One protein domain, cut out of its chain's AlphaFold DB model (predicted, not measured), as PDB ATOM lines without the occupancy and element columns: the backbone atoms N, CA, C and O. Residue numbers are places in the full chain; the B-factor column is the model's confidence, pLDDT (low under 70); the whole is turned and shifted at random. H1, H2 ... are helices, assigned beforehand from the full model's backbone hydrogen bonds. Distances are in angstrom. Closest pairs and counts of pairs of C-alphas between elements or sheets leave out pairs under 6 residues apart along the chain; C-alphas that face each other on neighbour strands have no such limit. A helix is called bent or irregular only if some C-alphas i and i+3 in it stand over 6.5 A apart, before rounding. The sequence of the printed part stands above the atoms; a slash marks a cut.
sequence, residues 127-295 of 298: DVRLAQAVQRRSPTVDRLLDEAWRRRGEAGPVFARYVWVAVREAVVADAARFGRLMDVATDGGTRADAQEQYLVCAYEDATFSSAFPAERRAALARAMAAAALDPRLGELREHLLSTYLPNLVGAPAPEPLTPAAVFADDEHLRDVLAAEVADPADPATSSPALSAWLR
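What this domain is: This is residues 127 to 295 of the 298 residues of an uncharacterized protein of Nocardioides soli (UniProt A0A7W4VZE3). The domain is a slab of helices in two layers, built as the chain zigzags to and fro between them: H1, H3, H5, H7 and H10 stand in one row and run the same way, while H2, H4 and H6 stand in the other and run against them. Short H8 and the more steeply tilted H9 pack on H6 at the far end of this second row. The printed part has 169 residues with ten named helices, H1 to H10 in that order, and no named strand; the class is all helix. It is compact, with a radius of gyration of the C-alphas of 15.7 A, and spans 49 by 32 by 25 A.

Where its parts are: H1 covers residues 127 to 135 and begins at C-alpha 127 at (139.500, 229.070, 195.192). H2 covers residues 141 to 151. H3, residues 157 to 173, measures 23.5 A from first to last C-alpha; it is irregular, with C-alphas 166 and 169 8.0 A apart, and has a kink of 57 degrees near residue 167. H4 covers residues 175 to 186. H5, residues 192 to 208, is 23.9 A long and begins at C-alpha 192 at (127.321, 223.245, 192.019). H6, residues 214 to 228, is 20.7 A long. H7, residues 235 to 250, is 21.7 A long; it is irregular too, with C-alphas 242 and 245 7.1 A apart, and has a kink of 27 degrees near residue 242. H8 covers residues 259 to 263 and H9 residues 267 to 278. H10, residues 288 to 293, ends at C-alpha 293 at (119.162, 204.781, 174.564).

How they stand to each other: H2 to H7 form a bundle of six helices, up and down, each running against the one before it in the chain. Before the bundle, H1 touches H3, which meets it with residues 157 to 162 alone; the closest C-alphas, of Ala 131 and Phe 159, are 4.9 A apart. H2 and H3 form a helical hairpin, with the C-alphas of Val 141 and Val 167 closest at 5.7 A. H3 and H4 touch only at the corner by their link, where the C-alphas of Val 171 and Phe 178 are 4.5 A apart. H2 and H4 touch and run the same way at a shallow tilt of 17 degrees, closest at the C-alphas of Trp 149 and Val 184, 5.5 A. H3 touches H5 with residues 157 to 164 alone, at a steep tilt of 39 degrees, the C-alphas of Pro 157 and Ala 194 being closest at 4.3 A. H6 is the hub and touches five helices, H4, H5, H7, H8 and H9. H6 and H7 form a helical hairpin at a shallow tilt of 23 degrees, closest at the C-alphas of Ala 228 and Arg 237, 4.7 A. H6 and H8 touch, with the C-alphas of Ala 218 and Val 262 closest at 4.7 A. H6 and H9 only just touch, with 3 pairs of C-alphas within 8 A, closest at Ala 225 and Leu 273, 6.8 A. H10 touches H7, the C-alphas of Pro 246 and Leu 290 being 5.5 A apart at their closest. H1 and H10 are apart. Every O i to N i+4 pair is within hydrogen-bond range in H1, H2, H4, H5, H6, H8, H9 and H10; in H3 11 of 13 are, in H7 9 of 12.

The domain as a whole: The two C-alphas farthest apart, of Arg 137 and Pro 280, are 50.3 A apart. The printed part has no cut and no long link. The mean pLDDT of the printed part is 93.1, and residue 254 alone is under 70.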
ATOM      1  N   ASP A 127     139.397 230.411 195.756       95.38
ATOM      2  CA  ASP A 127     139.500 229.070 195.192       95.38
ATOM      3  C   ASP A 127     140.915 228.757 194.664       95.38
ATOM      4  O   ASP A 127     141.493 227.707 194.956       95.38
ATOM      5  N   VAL A 128     141.542 229.714 193.973       96.00
ATOM      6  CA  VAL A 128     142.946 229.629 193.532       96.00
ATOM      7  C   VAL A 128     143.884 229.520 194.736       96.00
ATOM      8  O   VAL A 128     144.783 228.678 194.739       96.00
ATOM      9  N   ARG A 129     143.686 230.336 195.780       96.00
ATOM     10  CA  ARG A 129     144.469 230.283 197.027       96.00
ATOM     11  C   ARG A 129     144.337 228.917 197.691       96.00
ATOM     12  O   ARG A 129     145.346 228.363 198.132       96.00
ATOM     13  N   LEU A 130     143.125 228.360 197.743       95.44
ATOM     14  CA  LEU A 130     142.873 227.026 198.283       95.44
ATOM     15  C   LEU A 130     143.639 225.957 197.492       95.44
ATOM     16  O   LEU A 130     144.394 225.180 198.083       95.44
ATOM     17  N   ALA A 131     143.503 225.950 196.166       96.56
ATOM     18  CA  ALA A 131     144.168 224.987 195.291       96.56
ATOM     19  C   ALA A 131     145.696 225.094 195.392       96.56
ATOM     20  O   ALA A 131     146.387 224.093 195.590       96.56
ATOM     21  N   GLN A 132     146.226 226.316 195.397       96.50
ATOM     22  CA  GLN A 132     147.649 226.588 195.556       96.50
ATOM     23  C   GLN A 132     148.178 226.159 196.934       96.50
ATOM     24  O   GLN A 132     149.279 225.611 197.043       96.50
ATOM     25  N   ALA A 133     147.416 226.382 198.009       95.44
ATOM     26  CA  ALA A 133     147.797 225.958 199.355       95.44
ATOM     27  C   ALA A 133     147.895 224.430 199.470       95.44
ATOM     28  O   ALA A 133     148.779 223.920 200.166       95.44
ATOM     29  N   VAL A 134     147.014 223.705 198.777       94.81
ATOM     30  CA  VAL A 134     147.063 222.245 198.680       94.81
ATOM     31  C   VAL A 134     148.238 221.804 197.811       94.81
ATOM     32  O   VAL A 134     149.045 220.997 198.270       94.81
ATOM     33  N   GLN A 135     148.420 222.403 196.632       94.12
ATOM     34  CA  GLN A 135     149.524 222.093 195.722       94.12
ATOM     35  C   GLN A 135     150.895 222.233 196.389       94.12
ATOM     36  O   GLN A 135     151.732 221.340 196.268       94.12
ATOM     37  N   ARG A 136     151.128 223.311 197.151       93.06
ATOM     38  CA  ARG A 136     152.407 223.558 197.850       93.06
ATOM     39  C   ARG A 136     152.777 222.474 198.867       93.06
ATOM     40  O   ARG A 136     153.943 222.370 199.239       93.06
ATOM     41  N   ARG A 137     151.808 221.689 199.344       93.06
ATOM     42  CA  ARG A 137     152.040 220.575 200.278       93.06
ATOM     43  C   ARG A 137     152.348 219.259 199.562       93.06
ATOM     44  O   ARG A 137     152.605 218.274 200.253       93.06
ATOM     45  N   SER A 138     152.304 219.240 198.228       83.00
ATOM     46  CA  SER A 138     152.535 218.071 197.373       83.00
ATOM     47  C   SER A 138     151.840 216.810 197.906       83.00
ATOM     48  O   SER A 138     152.514 215.833 198.253       83.00
ATOM     49  N   PRO A 139     150.505 216.833 198.074       88.44
ATOM     50  CA  PRO A 139     149.783 215.707 198.641       88.44
ATOM     51  C   PRO A 139     149.938 214.471 197.751       88.44
ATOM     52  O   PRO A 139     150.037 214.562 196.529       88.44
ATOM     53  N   THR A 140     149.913 213.295 198.374       96.81
ATOM     54  CA  THR A 140     149.657 212.059 197.631       96.81
ATOM     55  C   THR A 140     148.253 212.118 197.029       96.81
ATOM     56  O   THR A 140     147.391 212.824 197.554       96.81
ATOM     57  N   VAL A 141     147.993 211.329 195.983       97.12
ATOM     58  CA  VAL A 141     146.660 211.242 195.357       97.12
ATOM     59  C   VAL A 141     145.568 211.003 196.401       97.12
ATOM     60  O   VAL A 141     144.591 211.739 196.447       97.12
ATOM     61  N   ASP A 142     145.767 210.043 197.306       97.94
ATOM     62  CA  ASP A 142     144.754 209.711 198.311       97.94
ATOM     63  C   ASP A 142     144.480 210.867 199.285       97.94
ATOM     64  O   ASP A 142     143.324 211.095 199.635       97.94
ATOM     65  N   ARG A 143     145.514 211.642 199.650       97.50
ATOM     66  CA  ARG A 143     145.364 212.853 200.474       97.50
ATOM     67  C   ARG A 143     144.682 213.985 199.716       97.50
ATOM     68  O   ARG A 143     143.970 214.768 200.332       97.50
ATOM     69  N   LEU A 144     144.921 214.100 198.411       98.00
ATOM     70  CA  LEU A 144     144.263 215.102 197.578       98.00
ATOM     71  C   LEU A 144     142.768 214.793 197.423       98.00
ATOM     72  O   LEU A 144     141.951 215.701 197.528       98.00
ATOM     73  N   LEU A 145     142.407 213.516 197.270       98.38
ATOM     74  CA  LEU A 145     141.011 213.066 197.276       98.38
ATOM     75  C   LEU A 145     140.334 213.308 198.638       98.38
ATOM     76  O   LEU A 145     139.207 213.796 198.679       98.38
ATOM     77  N   ASP A 146     141.025 213.044 199.754       98.00
ATOM     78  CA  ASP A 146     140.510 213.365 201.097       98.00
ATOM     79  C   ASP A 146     140.303 214.873 201.292       98.00
ATOM     80  O   ASP A 146     139.322 215.306 201.902       98.00
ATOM     81  N   GLU A 147     141.218 215.692 200.766       97.75
ATOM     82  CA  GLU A 147     141.087 217.145 200.810       97.75
ATOM     83  C   GLU A 147     139.894 217.625 199.989       97.75
ATOM     84  O   GLU A 147     139.122 218.446 200.482       97.75
ATOM     85  N   ALA A 148     139.717 217.085 198.780       98.19
ATOM     86  CA  ALA A 148     138.577 217.387 197.925       98.19
ATOM     87  C   ALA A 148     137.256 217.073 198.633       98.19
ATOM     88  O   ALA A 148     136.392 217.943 198.727       98.19
ATOM     89  N   TRP A 149     137.139 215.895 199.250       98.19
ATOM     90  CA  TRP A 149     135.962 215.535 200.042       98.19
ATOM     91  C   TRP A 149     135.721 216.493 201.213       98.19
ATOM     92  O   TRP A 149     134.599 216.957 201.437       98.19
ATOM     93  N   ARG A 150     136.769 216.821 201.973       97.94
ATOM     94  CA  ARG A 150     136.670 217.711 203.136       97.94
ATOM     95  C   ARG A 150     136.258 219.134 202.756       97.94
ATOM     96  O   ARG A 150     135.554 219.778 203.527       97.94
ATOM     97  N   ARG A 151     136.717 219.619 201.602       97.19
ATOM     98  CA  ARG A 151     136.522 220.996 201.126       97.19
ATOM     99  C   ARG A 151     135.363 221.157 200.153       97.19
ATOM    100  O   ARG A 151     135.121 222.276 199.728       97.19
ATOM    101  N   ARG A 152     134.637 220.094 199.813       97.00
ATOM    102  CA  ARG A 152     133.646 220.086 198.725       97.00
ATOM    103  C   ARG A 152     132.578 221.192 198.784       97.00
ATOM    104  O   ARG A 152     132.159 221.681 197.743       97.00
ATOM    105  N   GLY A 153     132.183 221.626 199.983       96.25
ATOM    106  CA  GLY A 153     131.223 222.726 200.169       96.25
ATOM    107  C   GLY A 153     131.822 224.138 200.092       96.25
ATOM    108  O   GLY A 153     131.081 225.113 200.034       96.25
ATOM    109  N   GLU A 154     133.150 224.263 200.090       95.25
ATOM    110  CA  GLU A 154     133.889 225.535 200.051       95.25
ATOM    111  C   GLU A 154     134.618 225.723 198.714       95.25
ATOM    112  O   GLU A 154     134.619 226.822 198.160       95.25
ATOM    113  N   ALA A 155     135.217 224.647 198.198       96.38
ATOM    114  CA  ALA A 155     136.003 224.610 196.974       96.38
ATOM    115  C   ALA A 155     135.138 224.856 195.734       96.38
ATOM    116  O   ALA A 155     134.059 224.286 195.593       96.38
ATOM    117  N   GLY A 156     135.633 225.705 194.843       96.25
ATOM    118  CA  GLY A 156     135.001 226.066 193.586       96.25
ATOM    119  C   GLY A 156     135.599 225.329 192.377       96.25
ATOM    120  O   GLY A 156     136.261 224.290 192.514       96.25
ATOM    121  N   PRO A 157     135.357 225.855 191.164       95.94
ATOM    122  CA  PRO A 157     135.716 225.182 189.920       95.94
ATOM    123  C   PRO A 157     137.232 225.104 189.675       95.94
ATOM    124  O   PRO A 157     137.713 224.094 189.168       95.94
ATOM    125  N   VAL A 158     138.026 226.109 190.055       96.25
ATOM    126  CA  VAL A 158     139.488 226.076 189.853       96.25
ATOM    127  C   VAL A 158     140.102 224.954 190.682       96.25
ATOM    128  O   VAL A 158     140.930 224.190 190.181       96.25
ATOM    129  N   PHE A 159     139.668 224.817 191.937       97.81
ATOM    130  CA  PHE A 159     140.102 223.720 192.793       97.81
ATOM    131  C   PHE A 159     139.669 222.362 192.242       97.81
ATOM    132  O   PHE A 159     140.487 221.442 192.188       97.81
ATOM    133  N   ALA A 160     138.420 222.234 191.789       98.12
ATOM    134  CA  ALA A 160     137.913 220.994 191.212       98.12
ATOM    135  C   ALA A 160     138.724 220.547 189.986       98.12
ATOM    136  O   ALA A 160     139.177 219.400 189.921       98.12
ATOM    137  N   ARG A 161     139.007 221.471 189.060       97.44
ATOM    138  CA  ARG A 161     139.840 221.204 187.881       97.44
ATOM    139  C   ARG A 161     141.282 220.868 188.253       97.44
ATOM    140  O   ARG A 161     141.848 219.928 187.700       97.44
ATOM    141  N   TYR A 162     141.869 221.591 189.210       97.81
ATOM    142  CA  TYR A 162     143.192 221.268 189.752       97.81
ATOM    143  C   TYR A 162     143.237 219.833 190.289       97.81
ATOM    144  O   TYR A 162     144.137 219.078 189.920       97.81
ATOM    145  N   VAL A 163     142.259 219.442 191.116       98.25
ATOM    146  CA  VAL A 163     142.172 218.084 191.662       98.25
ATOM    147  C   VAL A 163     142.082 217.069 190.533       98.25
ATOM    148  O   VAL A 163     142.905 216.161 190.522       98.25
ATOM    149  N   TRP A 164     141.146 217.238 189.587       97.81
ATOM    150  CA  TRP A 164     140.978 216.324 188.454       97.81
ATOM    151  C   TRP A 164     142.301 216.087 187.727       97.81
ATOM    152  O   TRP A 164     142.769 214.953 187.663       97.81
ATOM    153  N   VAL A 165     142.949 217.153 187.251       97.12
ATOM    154  CA  VAL A 165     144.181 217.037 186.460       97.12
ATOM    155  C   VAL A 165     145.319 216.439 187.287       97.12
ATOM    156  O   VAL A 165     146.061 215.595 186.786       97.12
ATOM    157  N   ALA A 166     145.436 216.806 188.567       97.44
ATOM    158  CA  ALA A 166     146.483 216.294 189.449       97.44
ATOM    159  C   ALA A 166     146.319 214.805 189.805       97.44
ATOM    160  O   ALA A 166     147.320 214.136 190.067       97.44
ATOM    161  N   VAL A 167     145.090 214.275 189.838       97.56
ATOM    162  CA  VAL A 167     144.827 212.861 190.170       97.56
ATOM    163  C   VAL A 167     144.492 211.994 188.961       97.56
ATOM    164  O   VAL A 167     144.414 210.776 189.123       97.56
ATOM    165  N   ARG A 168     144.298 212.585 187.773       95.62
ATOM    166  CA  ARG A 168     143.728 211.935 186.582       95.62
ATOM    167  C   ARG A 168     144.318 210.564 186.301       95.62
ATOM    168  O   ARG A 168     143.584 209.585 186.242       95.62
ATOM    169  N   GLU A 169     145.635 210.479 186.142       95.06
ATOM    170  CA  GLU A 169     146.295 209.215 185.794       95.06
ATOM    171  C   GLU A 169     146.008 208.126 186.835       95.06
ATOM    172  O   GLU A 169     145.715 206.981 186.495       95.06
ATOM    173  N   ALA A 170     146.017 208.499 188.116       96.69
ATOM    174  CA  ALA A 170     145.782 207.577 189.215       96.69
ATOM    175  C   ALA A 170     144.310 207.166 189.354       96.69
ATOM    176  O   ALA A 170     144.054 206.015 189.703       96.69
ATOM    177  N   VAL A 171     143.349 208.060 189.091       96.00
ATOM    178  CA  VAL A 171     141.917 207.705 189.116       96.00
ATOM    179  C   VAL A 171     141.514 206.903 187.882       96.00
ATOM    180  O   VAL A 171     140.713 205.984 187.993       96.00
ATOM    181  N   VAL A 172     142.107 207.163 186.716       93.62
ATOM    182  CA  VAL A 172     141.869 206.352 185.511       93.62
ATOM    183  C   VAL A 172     142.395 204.925 185.710       93.62
ATOM    184  O   VAL A 172     141.730 203.961 185.326       93.62
ATOM    185  N   ALA A 173     143.547 204.773 186.368       95.38
ATOM    186  CA  ALA A 173     144.152 203.471 186.645       95.38
ATOM    187  C   ALA A 173     143.461 202.670 187.771       95.38
ATOM    188  O   ALA A 173     143.601 201.448 187.816       95.38
ATOM    189  N   ASP A 174     142.720 203.315 188.678       97.50
ATOM    190  CA  ASP A 174     142.205 202.700 189.909       97.50
ATOM    191  C   ASP A 174     140.708 202.995 190.119       97.50
ATOM    192  O   ASP A 174     140.304 204.134 190.350       97.50
ATOM    193  N   ALA A 175     139.878 201.943 190.078       96.38
ATOM    194  CA  ALA A 175     138.424 202.058 190.225       96.38
ATOM    195  C   ALA A 175     137.993 202.683 191.559       96.38
ATOM    196  O   ALA A 175     137.041 203.458 191.590       96.38
ATOM    197  N   ALA A 176     138.675 202.355 192.658       97.69
ATOM    198  CA  ALA A 176     138.303 202.843 193.980       97.69
ATOM    199  C   ALA A 176     138.609 204.338 194.114       97.69
ATOM    200  O   ALA A 176     137.821 205.088 194.690       97.69
ATOM    201  N   ARG A 177     139.728 204.796 193.541       98.19
ATOM    202  CA  ARG A 177     140.049 206.228 193.482       98.19
ATOM    203  C   ARG A 177     139.099 206.994 192.572       98.19
ATOM    204  O   ARG A 177     138.689 208.091 192.940       98.19
ATOM    205  N   PHE A 178     138.729 206.416 191.428       98.19
ATOM    206  CA  PHE A 178     137.709 206.996 190.558       98.19
ATOM    207  C   PHE A 178     136.375 207.154 191.288       98.19
ATOM    208  O   PHE A 178     135.822 208.248 191.304       98.19
ATOM    209  N   GLY A 179     135.911 206.091 191.956       97.62
ATOM    210  CA  GLY A 179     134.691 206.104 192.764       97.62
ATOM    211  C   GLY A 179     134.712 207.212 193.813       97.62
ATOM    212  O   GLY A 179     133.825 208.051 193.816       97.62
ATOM    213  N   ARG A 180     135.793 207.320 194.601       98.19
ATOM    214  CA  ARG A 180     135.946 208.400 195.595       98.19
ATOM    215  C   ARG A 180     135.849 209.800 194.988       98.19
ATOM    216  O   ARG A 180     135.302 210.694 195.623       98.19
ATOM    217  N   LEU A 181     136.400 210.021 193.793       98.31
ATOM    218  CA  LEU A 181     136.289 211.317 193.123       98.31
ATOM    219  C   LEU A 181     134.863 211.573 192.613       98.31
ATOM    220  O   LEU A 181     134.378 212.696 192.717       98.31
ATOM    221  N   MET A 182     134.183 210.546 192.100       98.12
ATOM    222  CA  MET A 182     132.779 210.648 191.689       98.12
ATOM    223  C   MET A 182     131.847 210.873 192.882       98.12
ATOM    224  O   MET A 182     130.901 211.649 192.760       98.12
ATOM    225  N   ASP A 183     132.156 210.308 194.052       97.69
ATOM    226  CA  ASP A 183     131.435 210.600 195.292       97.69
ATOM    227  C   ASP A 183     131.551 212.094 195.633       97.69
ATOM    228  O   ASP A 183     130.552 212.731 195.946       97.69
ATOM    229  N   VAL A 184     132.740 212.703 195.495       98.00
ATOM    230  CA  VAL A 184     132.896 214.165 195.644       98.00
ATOM    231  C   VAL A 184     132.059 214.912 194.600       98.00
ATOM    232  O   VAL A 184     131.360 215.860 194.945       98.00
ATOM    233  N   ALA A 185     132.116 214.502 193.332       97.25
ATOM    234  CA  ALA A 185     131.435 215.189 192.233       97.25
ATOM    235  C   ALA A 185     129.898 215.132 192.324       97.25
ATOM    236  O   ALA A 185     129.216 216.008 191.795       97.25
ATOM    237  N   THR A 186     129.348 214.118 192.994       96.44
ATOM    238  CA  THR A 186     127.899 213.868 193.085       96.44
ATOM    239  C   THR A 186     127.306 214.117 194.473       96.44
ATOM    240  O   THR A 186     126.085 214.159 194.600       96.44
ATOM    241  N   ASP A 187     128.126 214.325 195.509       96.75
ATOM    242  CA  ASP A 187     127.638 214.643 196.853       96.75
ATOM    243  C   ASP A 187     126.847 215.958 196.866       96.75
ATOM    244  O   ASP A 187     127.302 216.997 196.384       96.75
ATOM    245  N   GLY A 188     125.671 215.938 197.496       93.94
ATOM    246  CA  GLY A 188     124.811 217.115 197.563       93.94
ATOM    247  C   GLY A 188     125.398 218.286 198.372       93.94
ATOM    248  O   GLY A 188     124.940 219.422 198.260       93.94
ATOM    249  N   GLY A 189     126.420 218.053 199.192       95.44
ATOM    250  CA  GLY A 189     127.172 219.098 199.881       95.44
ATOM    251  C   GLY A 189     128.254 219.759 199.025       95.44
ATOM    252  O   GLY A 189     128.850 220.733 199.485       95.44
ATOM    253  N   THR A 190     128.530 219.258 197.820       97.12
ATOM    254  CA  THR A 190     129.492 219.867 196.896       97.12
ATOM    255  C   THR A 190     128.889 221.108 196.241       97.12
ATOM    256  O   THR A 190     127.702 221.142 195.919       97.12
ATOM    257  N   ARG A 191     129.687 222.167 196.060       94.94
ATOM    258  CA  ARG A 191     129.228 223.369 195.348       94.94
ATOM    259  C   ARG A 191     128.913 223.046 193.886       94.94
ATOM    260  O   ARG A 191     129.707 222.383 193.227       94.94
ATOM    261  N   ALA A 192     127.801 223.566 193.366       93.75
ATOM    262  CA  ALA A 192     127.321 223.245 192.019       93.75
ATOM    263  C   ALA A 192     128.343 223.559 190.906       93.75
ATOM    264  O   ALA A 192     128.526 222.754 189.999       93.75
ATOM    265  N   ASP A 193     129.068 224.679 191.014       93.94
ATOM    266  CA  ASP A 193     130.129 225.069 190.074       93.94
ATOM    267  C   ASP A 193     131.347 224.123 190.117       93.94
ATOM    268  O   ASP A 193     131.974 223.848 189.094       93.94
ATOM    269  N   ALA A 194     131.669 223.570 191.287       96.44
ATOM    270  CA  ALA A 194     132.680 222.526 191.428       96.44
ATOM    271  C   ALA A 194     132.189 221.163 190.905       96.44
ATOM    272  O   ALA A 194     132.966 220.446 190.272       96.44
ATOM    273  N   GLN A 195     130.916 220.808 191.134       96.81
ATOM    274  CA  GLN A 195     130.307 219.584 190.592       96.81
ATOM    275  C   GLN A 195     130.347 219.588 189.066       96.81
ATOM    276  O   GLN A 195     130.828 218.621 188.474       96.81
ATOM    277  N   GLU A 196     129.921 220.693 188.444       95.94
ATOM    278  CA  GLU A 196     130.058 220.913 187.003       95.94
ATOM    279  C   GLU A 196     131.483 220.622 186.558       95.94
ATOM    280  O   GLU A 196     131.711 219.790 185.684       95.94
ATOM    281  N   GLN A 197     132.459 221.255 187.204       97.00
ATOM    282  CA  GLN A 197     133.832 221.161 186.754       97.00
ATOM    283  C   GLN A 197     134.419 219.751 186.899       97.00
ATOM    284  O   GLN A 197     135.132 219.314 185.997       97.00
ATOM    285  N   TYR A 198     134.115 219.021 187.977       98.00
ATOM    286  CA  TYR A 198     134.531 217.621 188.116       98.00
ATOM    287  C   TYR A 198     133.923 216.733 187.028       98.00
ATOM    288  O   TYR A 198     134.638 215.944 186.407       98.00
ATOM    289  N   LEU A 199     132.614 216.862 186.798       97.81
ATOM    290  CA  LEU A 199     131.876 216.040 185.843       97.81
ATOM    291  C   LEU A 199     132.295 216.347 184.403       97.81
ATOM    292  O   LEU A 199     132.580 215.423 183.646       97.81
ATOM    293  N   VAL A 200     132.386 217.625 184.034       96.25
ATOM    294  CA  VAL A 200     132.769 218.054 182.684       96.25
ATOM    295  C   VAL A 200     134.211 217.658 182.385       96.25
ATOM    296  O   VAL A 200     134.444 217.022 181.364       96.25
ATOM    297  N   CYS A 201     135.166 217.895 183.290       96.12
ATOM    298  CA  CYS A 201     136.542 217.436 183.076       96.12
ATOM    299  C   CYS A 201     136.629 215.917 182.866       96.12
ATOM    300  O   CYS A 201     137.331 215.441 181.973       96.12
ATOM    301  N   ALA A 202     135.898 215.148 183.677       96.12
ATOM    302  CA  ALA A 202     135.850 213.704 183.522       96.12
ATOM    303  C   ALA A 202     135.219 213.291 182.187       96.12
ATOM    304  O   ALA A 202     135.735 212.386 181.536       96.12
ATOM    305  N   TYR A 203     134.142 213.959 181.762       95.75
ATOM    306  CA  TYR A 203     133.479 213.732 180.474       95.75
ATOM    307  C   TYR A 203     134.415 213.970 179.301       95.75
ATOM    308  O   TYR A 203     134.444 213.165 178.371       95.75
ATOM    309  N   GLU A 204     135.159 215.066 179.346       93.25
ATOM    310  CA  GLU A 204     136.057 215.483 178.283       93.25
ATOM    311  C   GLU A 204     137.148 214.429 178.057       93.25
ATOM    312  O   GLU A 204     137.256 213.877 176.959       93.25
ATOM    313  N   ASP A 205     137.862 214.032 179.111       91.88
ATOM    314  CA  ASP A 205     138.875 212.977 179.002       91.88
ATOM    315  C   ASP A 205     138.244 211.612 178.638       91.88
ATOM    316  O   ASP A 205     138.809 210.856 177.845       91.88
ATOM    317  N   ALA A 206     137.053 211.292 179.161       91.94
ATOM    318  CA  ALA A 206     136.352 210.029 178.905       91.94
ATOM    319  C   ALA A 206     135.795 209.880 177.481       91.94
ATOM    320  O   ALA A 206     135.663 208.760 176.986       91.94
ATOM    321  N   THR A 207     135.427 210.990 176.842       89.31
ATOM    322  CA  THR A 207     134.773 211.015 175.526       89.31
ATOM    323  C   THR A 207     135.788 211.165 174.402       89.31
ATOM    324  O   THR A 207     135.618 210.578 173.331       89.31
ATOM    325  N   PHE A 208     136.845 211.946 174.631       83.81
ATOM    326  CA  PHE A 208     137.814 212.290 173.591       83.81
ATOM    327  C   PHE A 208     139.083 211.430 173.615       83.81
ATOM    328  O   PHE A 208     139.801 211.410 172.613       83.81
ATOM    329  N   SER A 209     139.321 210.652 174.679       82.38
ATOM    330  CA  SER A 209     140.452 209.723 174.762       82.38
ATOM    331  C   SER A 209     140.023 208.262 174.612       82.38
ATOM    332  O   SER A 209     139.310 207.704 175.446       82.38
ATOM    333  N   SER A 210     140.537 207.574 173.587       78.38
ATOM    334  CA  SER A 210     140.295 206.134 173.402       78.38
ATOM    335  C   SER A 210     140.979 205.257 174.457       78.38
ATOM    336  O   SER A 210     140.688 204.066 174.536       78.38
ATOM    337  N   ALA A 211     141.896 205.823 175.249       83.75
ATOM    338  CA  ALA A 211     142.574 205.131 176.340       83.75
ATOM    339  C   ALA A 211     141.728 205.059 177.625       83.75
ATOM    340  O   ALA A 211     142.097 204.339 178.554       83.75
ATOM    341  N   PHE A 212     140.605 205.782 177.695       89.62
ATOM    342  CA  PHE A 212     139.776 205.814 178.892       89.62
ATOM    343  C   PHE A 212     138.989 204.495 179.061       89.62
ATOM    344  O   PHE A 212     138.236 204.110 178.160       89.62
ATOM    345  N   PRO A 213     139.117 203.775 180.197       92.12
ATOM    346  CA  PRO A 213     138.478 202.471 180.375       92.12
ATOM    347  C   PRO A 213     136.945 202.543 180.333       92.12
ATOM    348  O   PRO A 213     136.341 203.360 181.032       92.12
ATOM    349  N   ALA A 214     136.308 201.624 179.594       92.19
ATOM    350  CA  ALA A 214     134.848 201.557 179.456       92.19
ATOM    351  C   ALA A 214     134.120 201.478 180.812       92.19
ATOM    352  O   ALA A 214     133.134 202.175 181.026       92.19
ATOM    353  N   GLU A 215     134.659 200.718 181.770       93.25
ATOM    354  CA  GLU A 215     134.113 200.620 183.132       93.25
ATOM    355  C   GLU A 215     134.077 201.979 183.858       93.25
ATOM    356  O   GLU A 215     133.143 202.260 184.603       93.25
ATOM    357  N   ARG A 216     135.070 202.855 183.641       94.75
ATOM    358  CA  ARG A 216     135.127 204.190 184.274       94.75
ATOM    359  C   ARG A 216     134.218 205.166 183.537       94.75
ATOM    360  O   ARG A 216     133.576 205.983 184.186       94.75
ATOM    361  N   ARG A 217     134.085 205.031 182.209       95.06
ATOM    362  CA  ARG A 217     133.060 205.749 181.429       95.06
ATOM    363  C   ARG A 217     131.650 205.402 181.917       95.06
ATOM    364  O   ARG A 217     130.837 206.300 182.094       95.06
ATOM    365  N   ALA A 218     131.375 204.125 182.184       95.50
ATOM    366  CA  ALA A 218     130.096 203.679 182.731       95.50
ATOM    367  C   ALA A 218     129.845 204.237 184.140       95.50
ATOM    368  O   ALA A 218     128.759 204.749 184.410       95.50
ATOM    369  N   ALA A 219     130.858 204.218 185.015       96.19
ATOM    370  CA  ALA A 219     130.748 204.814 186.348       96.19
ATOM    371  C   ALA A 219     130.521 206.338 186.284       96.19
ATOM    372  O   ALA A 219     129.710 206.868 187.039       96.19
ATOM    373  N   LEU A 220     131.174 207.036 185.346       97.44
ATOM    374  CA  LEU A 220     130.943 208.458 185.089       97.44
ATOM    375  C   LEU A 220     129.522 208.729 184.581       97.44
ATOM    376  O   LEU A 220     128.869 209.643 185.071       97.44
ATOM    377  N   ALA A 221     129.024 207.928 183.635       97.12
ATOM    378  CA  ALA A 221     127.652 208.049 183.144       97.12
ATOM    379  C   ALA A 221     126.637 207.855 184.281       97.12
ATOM    380  O   ALA A 221     125.674 208.610 184.385       97.12
ATOM    381  N   ARG A 222     126.887 206.904 185.191       97.19
ATOM    382  CA  ARG A 222     126.072 206.704 186.397       97.19
ATOM    383  C   ARG A 222     126.130 207.917 187.332       97.19
ATOM    384  O   ARG A 222     125.092 208.376 187.794       97.19
ATOM    385  N   ALA A 223     127.321 208.471 187.561       97.31
ATOM    386  CA  ALA A 223     127.512 209.664 188.383       97.31
ATOM    387  C   ALA A 223     126.789 210.893 187.799       97.31
ATOM    388  O   ALA A 223     126.090 211.601 188.517       97.31
ATOM    389  N   MET A 224     126.889 211.112 186.487       97.75
ATOM    390  CA  MET A 224     126.177 212.184 185.788       97.75
ATOM    391  C   MET A 224     124.662 211.994 185.801       97.75
ATOM    392  O   MET A 224     123.938 212.969 185.980       97.75
ATOM    393  N   ALA A 225     124.178 210.758 185.645       96.44
ATOM    394  CA  ALA A 225     122.761 210.436 185.775       96.44
ATOM    395  C   ALA A 225     122.245 210.769 187.178       96.44
ATOM    396  O   ALA A 225     121.232 211.445 187.305       96.44
ATOM    397  N   ALA A 226     122.969 210.357 188.224       95.25
ATOM    398  CA  ALA A 226     122.618 210.676 189.603       95.25
ATOM    399  C   ALA A 226     122.643 212.192 189.869       95.25
ATOM    400  O   ALA A 226     121.707 212.723 190.460       95.25
ATOM    401  N   ALA A 227     123.668 212.899 189.382       95.38
ATOM    402  CA  ALA A 227     123.768 214.351 189.507       95.38
ATOM    403  C   ALA A 227     122.612 215.070 188.796       95.38
ATOM    404  O   ALA A 227     122.024 215.986 189.358       95.38
ATOM    405  N   ALA A 228     122.225 214.631 187.596       94.31
ATOM    406  CA  ALA A 228     121.130 215.232 186.836       94.31
ATOM    407  C   ALA A 228     119.755 215.132 187.530       94.31
ATOM    408  O   ALA A 228     118.830 215.868 187.187       94.31
ATOM    409  N   LEU A 229     119.607 214.255 188.525       92.31
ATOM    410  CA  LEU A 229     118.397 214.177 189.342       92.31
ATOM    411  C   LEU A 229     118.371 215.209 190.481       92.31
ATOM    412  O   LEU A 229     117.351 215.343 191.154       92.31
ATOM    413  N   ASP A 230     119.454 215.958 190.701       91.06
ATOM    414  CA  ASP A 230     119.497 217.037 191.684       91.06
ATOM    415  C   ASP A 230     119.017 218.368 191.068       91.06
ATOM    416  O   ASP A 230     119.719 218.974 190.250       91.06
ATOM    417  N   PRO A 231     117.847 218.894 191.481       87.19
ATOM    418  CA  PRO A 231     117.305 220.130 190.920       87.19
ATOM    419  C   PRO A 231     118.146 221.370 191.252       87.19
ATOM    420  O   PRO A 231     117.997 222.404 190.602       87.19
ATOM    421  N   ARG A 232     119.041 221.307 192.248       89.62
ATOM    422  CA  ARG A 232     119.892 222.447 192.632       89.62
ATOM    423  C   ARG A 232     120.964 222.761 191.595       89.62
ATOM    424  O   ARG A 232     121.520 223.856 191.634       89.62
ATOM    425  N   LEU A 233     121.247 221.832 190.682       90.06
ATOM    426  CA  LEU A 233     122.237 222.018 189.622       90.06
ATOM    427  C   LEU A 233     121.770 222.977 188.516       90.06
ATOM    428  O   LEU A 233     122.592 223.390 187.701       90.06
ATOM    429  N   GLY A 234     120.491 223.372 188.490       89.69
ATOM    430  CA  GLY A 234     119.990 224.396 187.567       89.69
ATOM    431  C   GLY A 234     120.305 224.070 186.103       89.69
ATOM    432  O   GLY A 234     119.954 223.000 185.620       89.69
ATOM    433  N   GLU A 235     120.996 224.972 185.404       90.12
ATOM    434  CA  GLU A 235     121.365 224.806 183.984       90.12
ATOM    435  C   GLU A 235     122.277 223.595 183.726       90.12
ATOM    436  O   GLU A 235     122.192 222.966 182.670       90.12
ATOM    437  N   LEU A 236     123.115 223.199 184.693       90.94
ATOM    438  CA  LEU A 236     123.962 222.016 184.535       90.94
ATOM    439  C   LEU A 236     123.118 220.751 184.345       90.94
ATOM    440  O   LEU A 236     123.487 219.889 183.553       90.94
ATOM    441  N   ARG A 237     121.972 220.639 185.027       92.88
ATOM    442  CA  ARG A 237     121.056 219.499 184.881       92.88
ATOM    443  C   ARG A 237     120.569 219.350 183.441       92.88
ATOM    444  O   ARG A 237     120.624 218.248 182.895       92.88
ATOM    445  N   GLU A 238     120.162 220.451 182.814       91.38
ATOM    446  CA  GLU A 238     119.764 220.473 181.402       91.38
ATOM    447  C   GLU A 238     120.926 220.035 180.499       91.38
ATOM    448  O   GLU A 238     120.756 219.159 179.650       91.38
ATOM    449  N   HIS A 239     122.132 220.571 180.705       93.25
ATOM    450  CA  HIS A 239     123.298 220.186 179.905       93.25
ATOM    451  C   HIS A 239     123.701 218.717 180.093       93.25
ATOM    452  O   HIS A 239     124.072 218.052 179.120       93.25
ATOM    453  N   LEU A 240     123.603 218.183 181.316       95.19
ATOM    454  CA  LEU A 240     123.875 216.774 181.600       95.19
ATOM    455  C   LEU A 240     122.938 215.867 180.798       95.19
ATOM    456  O   LEU A 240     123.419 214.950 180.137       95.19
ATOM    457  N   LEU A 241     121.632 216.144 180.797       93.94
ATOM    458  CA  LEU A 241     120.623 215.306 180.137       93.94
ATOM    459  C   LEU A 241     120.579 215.483 178.612       93.94
ATOM    460  O   LEU A 241     120.363 214.514 177.878       93.94
ATOM    461  N   SER A 242     120.780 216.708 178.124       90.81
ATOM    462  CA  SER A 242     120.649 217.043 176.699       90.81
ATOM    463  C   SER A 242     121.933 216.833 175.895       90.81
ATOM    464  O   SER A 242     121.860 216.515 174.710       90.81
ATOM    465  N   THR A 243     123.103 216.999 176.521       92.75
ATOM    466  CA  THR A 243     124.390 217.062 175.816       92.75
ATOM    467  C   THR A 243     125.390 216.051 176.361       92.75
ATOM    468  O   THR A 243     125.815 215.162 175.624       92.75
ATOM    469  N   TYR A 244     125.770 216.146 177.638       95.31
ATOM    470  CA  TYR A 244     126.906 215.378 178.158       95.31
ATOM    471  C   TYR A 244     126.623 213.876 178.248       95.31
ATOM    472  O   TYR A 244     127.387 213.087 177.696       95.31
ATOM    473  N   LEU A 245     125.518 213.459 178.878       95.69
ATOM    474  CA  LEU A 245     125.169 212.039 178.987       95.69
ATOM    475  C   LEU A 245     124.948 211.382 177.618       95.69
ATOM    476  O   LEU A 245     125.601 210.365 177.374       95.69
ATOM    477  N   PRO A 246     124.111 211.931 176.705       94.50
ATOM    478  CA  PRO A 246     123.927 211.347 175.375       94.50
ATOM    479  C   PRO A 246     125.242 211.182 174.611       94.50
ATOM    480  O   PRO A 246     125.487 210.128 174.022       94.50
ATOM    481  N   ASN A 247     126.112 212.195 174.655       94.25
ATOM    482  CA  ASN A 247     127.400 212.135 173.977       94.25
ATOM    483  C   ASN A 247     128.333 211.106 174.623       94.25
ATOM    484  O   ASN A 247     128.971 210.346 173.902       94.25
ATOM    485  N   LEU A 248     128.387 211.032 175.957       95.00
ATOM    486  CA  LEU A 248     129.250 210.090 176.674       95.00
ATOM    487  C   LEU A 248     128.880 208.637 176.369       95.00
ATOM    488  O   LEU A 248     129.768 207.818 176.116       95.00
ATOM    489  N   VAL A 249     127.585 208.304 176.399       94.31
ATOM    490  CA  VAL A 249     127.118 206.932 176.142       94.31
ATOM    491  C   VAL A 249     127.180 206.582 174.657       94.31
ATOM    492  O   VAL A 249     127.497 205.445 174.317       94.31
ATOM    493  N   GLY A 250     126.962 207.560 173.772       91.62
ATOM    494  CA  GLY A 250     127.056 207.395 172.321       91.62
ATOM    495  C   GLY A 250     128.476 207.478 171.753       91.62
ATOM    496  O   GLY A 250     128.668 207.195 170.569       91.62
ATOM    497  N   ALA A 251     129.475 207.867 172.556       88.19
ATOM    498  CA  ALA A 251     130.835 208.067 172.070       88.19
ATOM    499  C   ALA A 251     131.424 206.756 171.510       88.19
ATOM    500  O   ALA A 251     131.409 205.729 172.199       88.19
ATOM    501  N   PRO A 252     131.978 206.778 170.282       80.56
ATOM    502  CA  PRO A 252     132.310 205.568 169.536       80.56
ATOM    503  C   PRO A 252     133.552 204.821 170.040       80.56
ATOM    504  O   PRO A 252     133.772 203.694 169.610       80.56
ATOM    505  N   ALA A 253     134.376 205.420 170.907       70.06
ATOM    506  CA  ALA A 253     135.648 204.847 171.356       70.06
ATOM    507  C   ALA A 253     135.728 204.735 172.897       70.06
ATOM    508  O   ALA A 253     135.402 205.706 173.578       70.06
ATOM    509  N   PRO A 254     136.194 203.603 173.475       68.31
ATOM    510  CA  PRO A 254     136.496 202.337 172.793       68.31
ATOM    511  C   PRO A 254     135.264 201.652 172.168       68.31
ATOM    512  O   PRO A 254     135.399 201.068 171.100       68.31
ATOM    513  N   GLU A 255     134.080 201.794 172.766       85.25
ATOM    514  CA  GLU A 255     132.777 201.426 172.187       85.25
ATOM    515  C   GLU A 255     131.650 202.249 172.848       85.25
ATOM    516  O   GLU A 255     131.863 202.783 173.948       85.25
ATOM    517  N   PRO A 256     130.472 202.400 172.211       91.31
ATOM    518  CA  PRO A 256     129.298 202.981 172.857       91.31
ATOM    519  C   PRO A 256     128.858 202.170 174.082       91.31
ATOM    520  O   PRO A 256     128.905 200.940 174.081       91.31
ATOM    521  N   LEU A 257     128.401 202.858 175.127       93.88
ATOM    522  CA  LEU A 257     127.914 202.221 176.346       93.88
ATOM    523  C   LEU A 257     126.471 201.750 176.166       93.88
ATOM    524  O   LEU A 257     125.649 202.447 175.574       93.88
ATOM    525  N   THR A 258     126.133 200.601 176.747       94.69
ATOM    526  CA  THR A 258     124.744 200.129 176.842       94.69
ATOM    527  C   THR A 258     124.141 200.497 178.202       94.69
ATOM    528  O   THR A 258     124.884 200.624 179.180       94.69
ATOM    529  N   PRO A 259     122.803 200.606 178.326       95.31
ATOM    530  CA  PRO A 259     122.167 200.819 179.626       95.31
ATOM    531  C   PRO A 259     122.536 199.738 180.647       95.31
ATOM    532  O   PRO A 259     122.790 200.053 181.804       95.31
ATOM    533  N   ALA A 260     122.643 198.477 180.216       94.25
ATOM    534  CA  ALA A 260     123.055 197.377 181.086       94.25
ATOM    535  C   ALA A 260     124.478 197.579 181.635       94.25
ATOM    536  O   ALA A 260     124.706 197.352 182.817       94.25
ATOM    537  N   ALA A 261     125.421 198.066 180.819       93.75
ATOM    538  CA  ALA A 261     126.779 198.358 181.282       93.75
ATOM    539  C   ALA A 261     126.822 199.504 182.310       93.75
ATOM    540  O   ALA A 261     127.637 199.478 183.230       93.75
ATOM    541  N   VAL A 262     125.946 200.505 182.173       95.25
ATOM    542  CA  VAL A 262     125.894 201.662 183.083       95.25
ATOM    543  C   VAL A 262     125.147 201.335 184.377       95.25
ATOM    544  O   VAL A 262     125.612 201.710 185.453       95.25
ATOM    545  N   PHE A 263     124.032 200.607 184.303       95.94
ATOM    546  CA  PHE A 263     123.076 200.445 185.405       95.94
ATOM    547  C   PHE A 263     122.977 199.023 185.973       95.94
ATOM    548  O   PHE A 263     122.051 198.757 186.730       95.94
ATOM    549  N   ALA A 264     123.911 198.116 185.654       90.06
ATOM    550  CA  ALA A 264     123.894 196.728 186.145       90.06
ATOM    551  C   ALA A 264     123.650 196.597 187.662       90.06
ATOM    552  O   ALA A 264     122.994 195.654 188.095       90.06
ATOM    553  N   ASP A 265     124.159 197.546 188.453       89.00
ATOM    554  CA  ASP A 265     124.070 197.527 189.918       89.00
ATOM    555  C   ASP A 265     123.032 198.514 190.484       89.00
ATOM    556  O   ASP A 265     122.926 198.646 191.702       89.00
ATOM    557  N   ASP A 266     122.310 199.248 189.629       92.69
ATOM    558  CA  ASP A 266     121.391 200.316 190.043       92.69
ATOM    559  C   ASP A 266     120.247 200.520 189.031       92.69
ATOM    560  O   ASP A 266     120.149 201.533 188.331       92.69
ATOM    561  N   GLU A 267     119.368 199.519 188.936       93.19
ATOM    562  CA  GLU A 267     118.157 199.590 188.105       93.19
ATOM    563  C   GLU A 267     117.212 200.712 188.560       93.19
ATOM    564  O   GLU A 267     116.528 201.320 187.741       93.19
ATOM    565  N   HIS A 268     117.218 201.045 189.853       95.19
ATOM    566  CA  HIS A 268     116.390 202.123 190.380       95.19
ATOM    567  C   HIS A 268     116.781 203.479 189.785       95.19
ATOM    568  O   HIS A 268     115.908 204.219 189.331       95.19
ATOM    569  N   LEU A 269     118.080 203.792 189.728       95.69
ATOM    570  CA  LEU A 269     118.562 205.017 189.092       95.69
ATOM    571  C   LEU A 269     118.170 205.085 187.611       95.69
ATOM    572  O   LEU A 269     117.771 206.150 187.136       95.69
ATOM    573  N   ARG A 270     118.242 203.959 186.888       95.31
ATOM    574  CA  ARG A 270     117.793 203.877 185.489       95.31
ATOM    575  C   ARG A 270     116.320 204.259 185.361       95.31
ATOM    576  O   ARG A 270     115.984 205.065 184.496       95.31
ATOM    577  N   ASP A 271     115.461 203.687 186.200       94.38
ATOM    578  CA  ASP A 271     114.014 203.909 186.144       94.38
ATOM    579  C   ASP A 271     113.642 205.354 186.487       94.38
ATOM    580  O   ASP A 271     112.805 205.956 185.812       94.38
ATOM    581  N   VAL A 272     114.292 205.937 187.499       94.62
ATOM    582  CA  VAL A 272     114.079 207.342 187.874       94.62
ATOM    583  C   VAL A 272     114.544 208.275 186.759       94.62
ATOM    584  O   VAL A 272     113.798 209.170 186.369       94.62
ATOM    585  N   LEU A 273     115.729 208.035 186.186       94.75
ATOM    586  CA  LEU A 273     116.219 208.812 185.048       94.75
ATOM    587  C   LEU A 273     115.278 208.697 183.845       94.75
ATOM    588  O   LEU A 273     114.989 209.702 183.206       94.75
ATOM    589  N   ALA A 274     114.779 207.493 183.547       93.38
ATOM    590  CA  ALA A 274     113.844 207.253 182.450       93.38
ATOM    591  C   ALA A 274     112.515 207.997 182.638       93.38
ATOM    592  O   ALA A 274     111.976 208.520 181.664       93.38
ATOM    593  N   ALA A 275     112.001 208.050 183.869       91.62
ATOM    594  CA  ALA A 275     110.812 208.828 184.197       91.62
ATOM    595  C   ALA A 275     111.061 210.332 184.023       91.62
ATOM    596  O   ALA A 275     110.239 211.010 183.413       91.62
ATOM    597  N   GLU A 276     112.210 210.822 184.491       90.81
ATOM    598  CA  GLU A 276     112.595 212.232 184.403       90.81
ATOM    599  C   GLU A 276     112.688 212.713 182.948       90.81
ATOM    600  O   GLU A 276     112.037 213.678 182.566       90.81
ATOM    601  N   VAL A 277     113.419 211.999 182.085       92.06
ATOM    602  CA  VAL A 277     113.596 212.406 180.674       92.06
ATOM    603  C   VAL A 277     112.339 212.220 179.816       92.06
ATOM    604  O   VAL A 277     112.306 212.643 178.654       92.06
ATOM    605  N   ALA A 278     111.329 211.527 180.348       87.06
ATOM    606  CA  ALA A 278     110.039 211.315 179.709       87.06
ATOM    607  C   ALA A 278     108.961 212.292 180.200       87.06
ATOM    608  O   ALA A 278     107.873 212.283 179.620       87.06
ATOM    609  N   ASP A 279     109.231 213.106 181.228       83.69
ATOM    610  CA  ASP A 279     108.251 214.040 181.777       83.69
ATOM    611  C   ASP A 279     107.999 215.203 180.797       83.69
ATOM    612  O   ASP A 279     108.870 216.047 180.581       83.69
ATOM    613  N   PRO A 280     106.801 215.301 180.186       77.62
ATOM    614  CA  PRO A 280     106.485 216.403 179.284       77.62
ATOM    615  C   PRO A 280     106.330 217.751 180.007       77.62
ATOM    616  O   PRO A 280     106.212 218.777 179.334       77.62
ATOM    617  N   ALA A 281     106.263 217.766 181.343       79.38
ATOM    618  CA  ALA A 281     106.125 218.981 182.136       79.38
ATOM    619  C   ALA A 281     107.448 219.745 182.312       79.38
ATOM    620  O   ALA A 281     107.400 220.952 182.558       79.38
ATOM    621  N   ASP A 282     108.598 219.084 182.139       77.50
ATOM    622  CA  ASP A 282     109.927 219.698 182.221       77.50
ATOM    623  C   ASP A 282     110.679 219.545 180.881       77.50
ATOM    624  O   ASP A 282     111.491 218.642 180.682       77.50
ATOM    625  N   PRO A 283     110.416 220.417 179.890       73.94
ATOM    626  CA  PRO A 283     111.073 220.312 178.590       73.94
ATOM    627  C   PRO A 283     112.596 220.497 178.667       73.94
ATOM    628  O   PRO A 283     113.285 220.021 177.764       73.94
ATOM    629  N   ALA A 284     113.122 221.131 179.725       72.19
ATOM    630  CA  ALA A 284     114.559 221.313 179.936       72.19
ATOM    631  C   ALA A 284     115.275 219.998 180.299       72.19
ATOM    632  O   ALA A 284     116.492 219.897 180.166       72.19
ATOM    633  N   THR A 285     114.538 218.966 180.717       74.81
ATOM    634  CA  THR A 285     115.091 217.634 181.019       74.81
ATOM    635  C   THR A 285     114.792 216.602 179.940       74.81
ATOM    636  O   THR A 285     115.388 215.521 179.927       74.81
ATOM    637  N   SER A 286     113.916 216.938 178.990       81.94
ATOM    638  CA  SER A 286     113.566 216.055 177.885       81.94
ATOM    639  C   SER A 286     114.750 215.849 176.927       81.94
ATOM    640  O   SER A 286     115.331 216.791 176.392       81.94
ATOM    641  N   SER A 287     115.114 214.588 176.681       88.69
ATOM    642  CA  SER A 287     116.234 214.234 175.799       88.69
ATOM    643  C   SER A 287     115.876 213.024 174.935       88.69
ATOM    644  O   SER A 287     116.005 211.883 175.381       88.69
ATOM    645  N   PRO A 288     115.431 213.221 173.676       88.88
ATOM    646  CA  PRO A 288     115.012 212.117 172.809       88.88
ATOM    647  C   PRO A 288     116.096 211.056 172.599       88.88
ATOM    648  O   PRO A 288     115.782 209.867 172.529       88.88
ATOM    649  N   ALA A 289     117.361 211.483 172.520       90.19
ATOM    650  CA  ALA A 289     118.507 210.592 172.380       90.19
ATOM    651  C   ALA A 289     118.690 209.718 173.631       90.19
ATOM    652  O   ALA A 289     118.784 208.496 173.512       90.19
ATOM    653  N   LEU A 290     118.657 210.322 174.824       92.25
ATOM    654  CA  LEU A 290     118.803 209.590 176.082       92.25
ATOM    655  C   LEU A 290     117.614 208.651 176.327       92.25
ATOM    656  O   LEU A 290     117.804 207.488 176.679       92.25
ATOM    657  N   SER A 291     116.390 209.109 176.049       92.50
ATOM    658  CA  SER A 291     115.174 208.294 176.158       92.50
ATOM    659  C   SER A 291     115.159 207.120 175.181       92.50
ATOM    660  O   SER A 291     114.561 206.086 175.473       92.50
ATOM    661  N   ALA A 292     115.742 207.259 173.985       91.81
ATOM    662  CA  ALA A 292     115.904 206.145 173.051       91.81
ATOM    663  C   ALA A 292     116.924 205.133 173.586       91.81
ATOM    664  O   ALA A 292     116.593 203.957 173.713       91.81
ATOM    665  N   TRP A 293     118.098 205.611 174.002       94.12
ATOM    666  CA  TRP A 293     119.162 204.781 174.564       94.12
ATOM    667  C   TRP A 293     118.694 203.960 175.777       94.12
ATOM    668  O   TRP A 293     118.896 202.751 175.813       94.12
ATOM    669  N   LEU A 294     117.964 204.565 176.725       93.56
ATOM    670  CA  LEU A 294     117.429 203.872 177.910       93.56
ATOM    671  C   LEU A 294     116.471 202.707 177.582       93.56
ATOM    672  O   LEU A 294     116.273 201.825 178.424       93.56
ATOM    673  N   ARG A 295     115.887 202.678 176.375       89.50
ATOM    674  CA  ARG A 295     114.982 201.619 175.893       89.50
ATOM    675  C   ARG A 295     115.695 200.486 175.150       89.50
ATOM    676  O   ARG A 295     115.112 199.422 174.988       89.50
TER     677      ARG A 295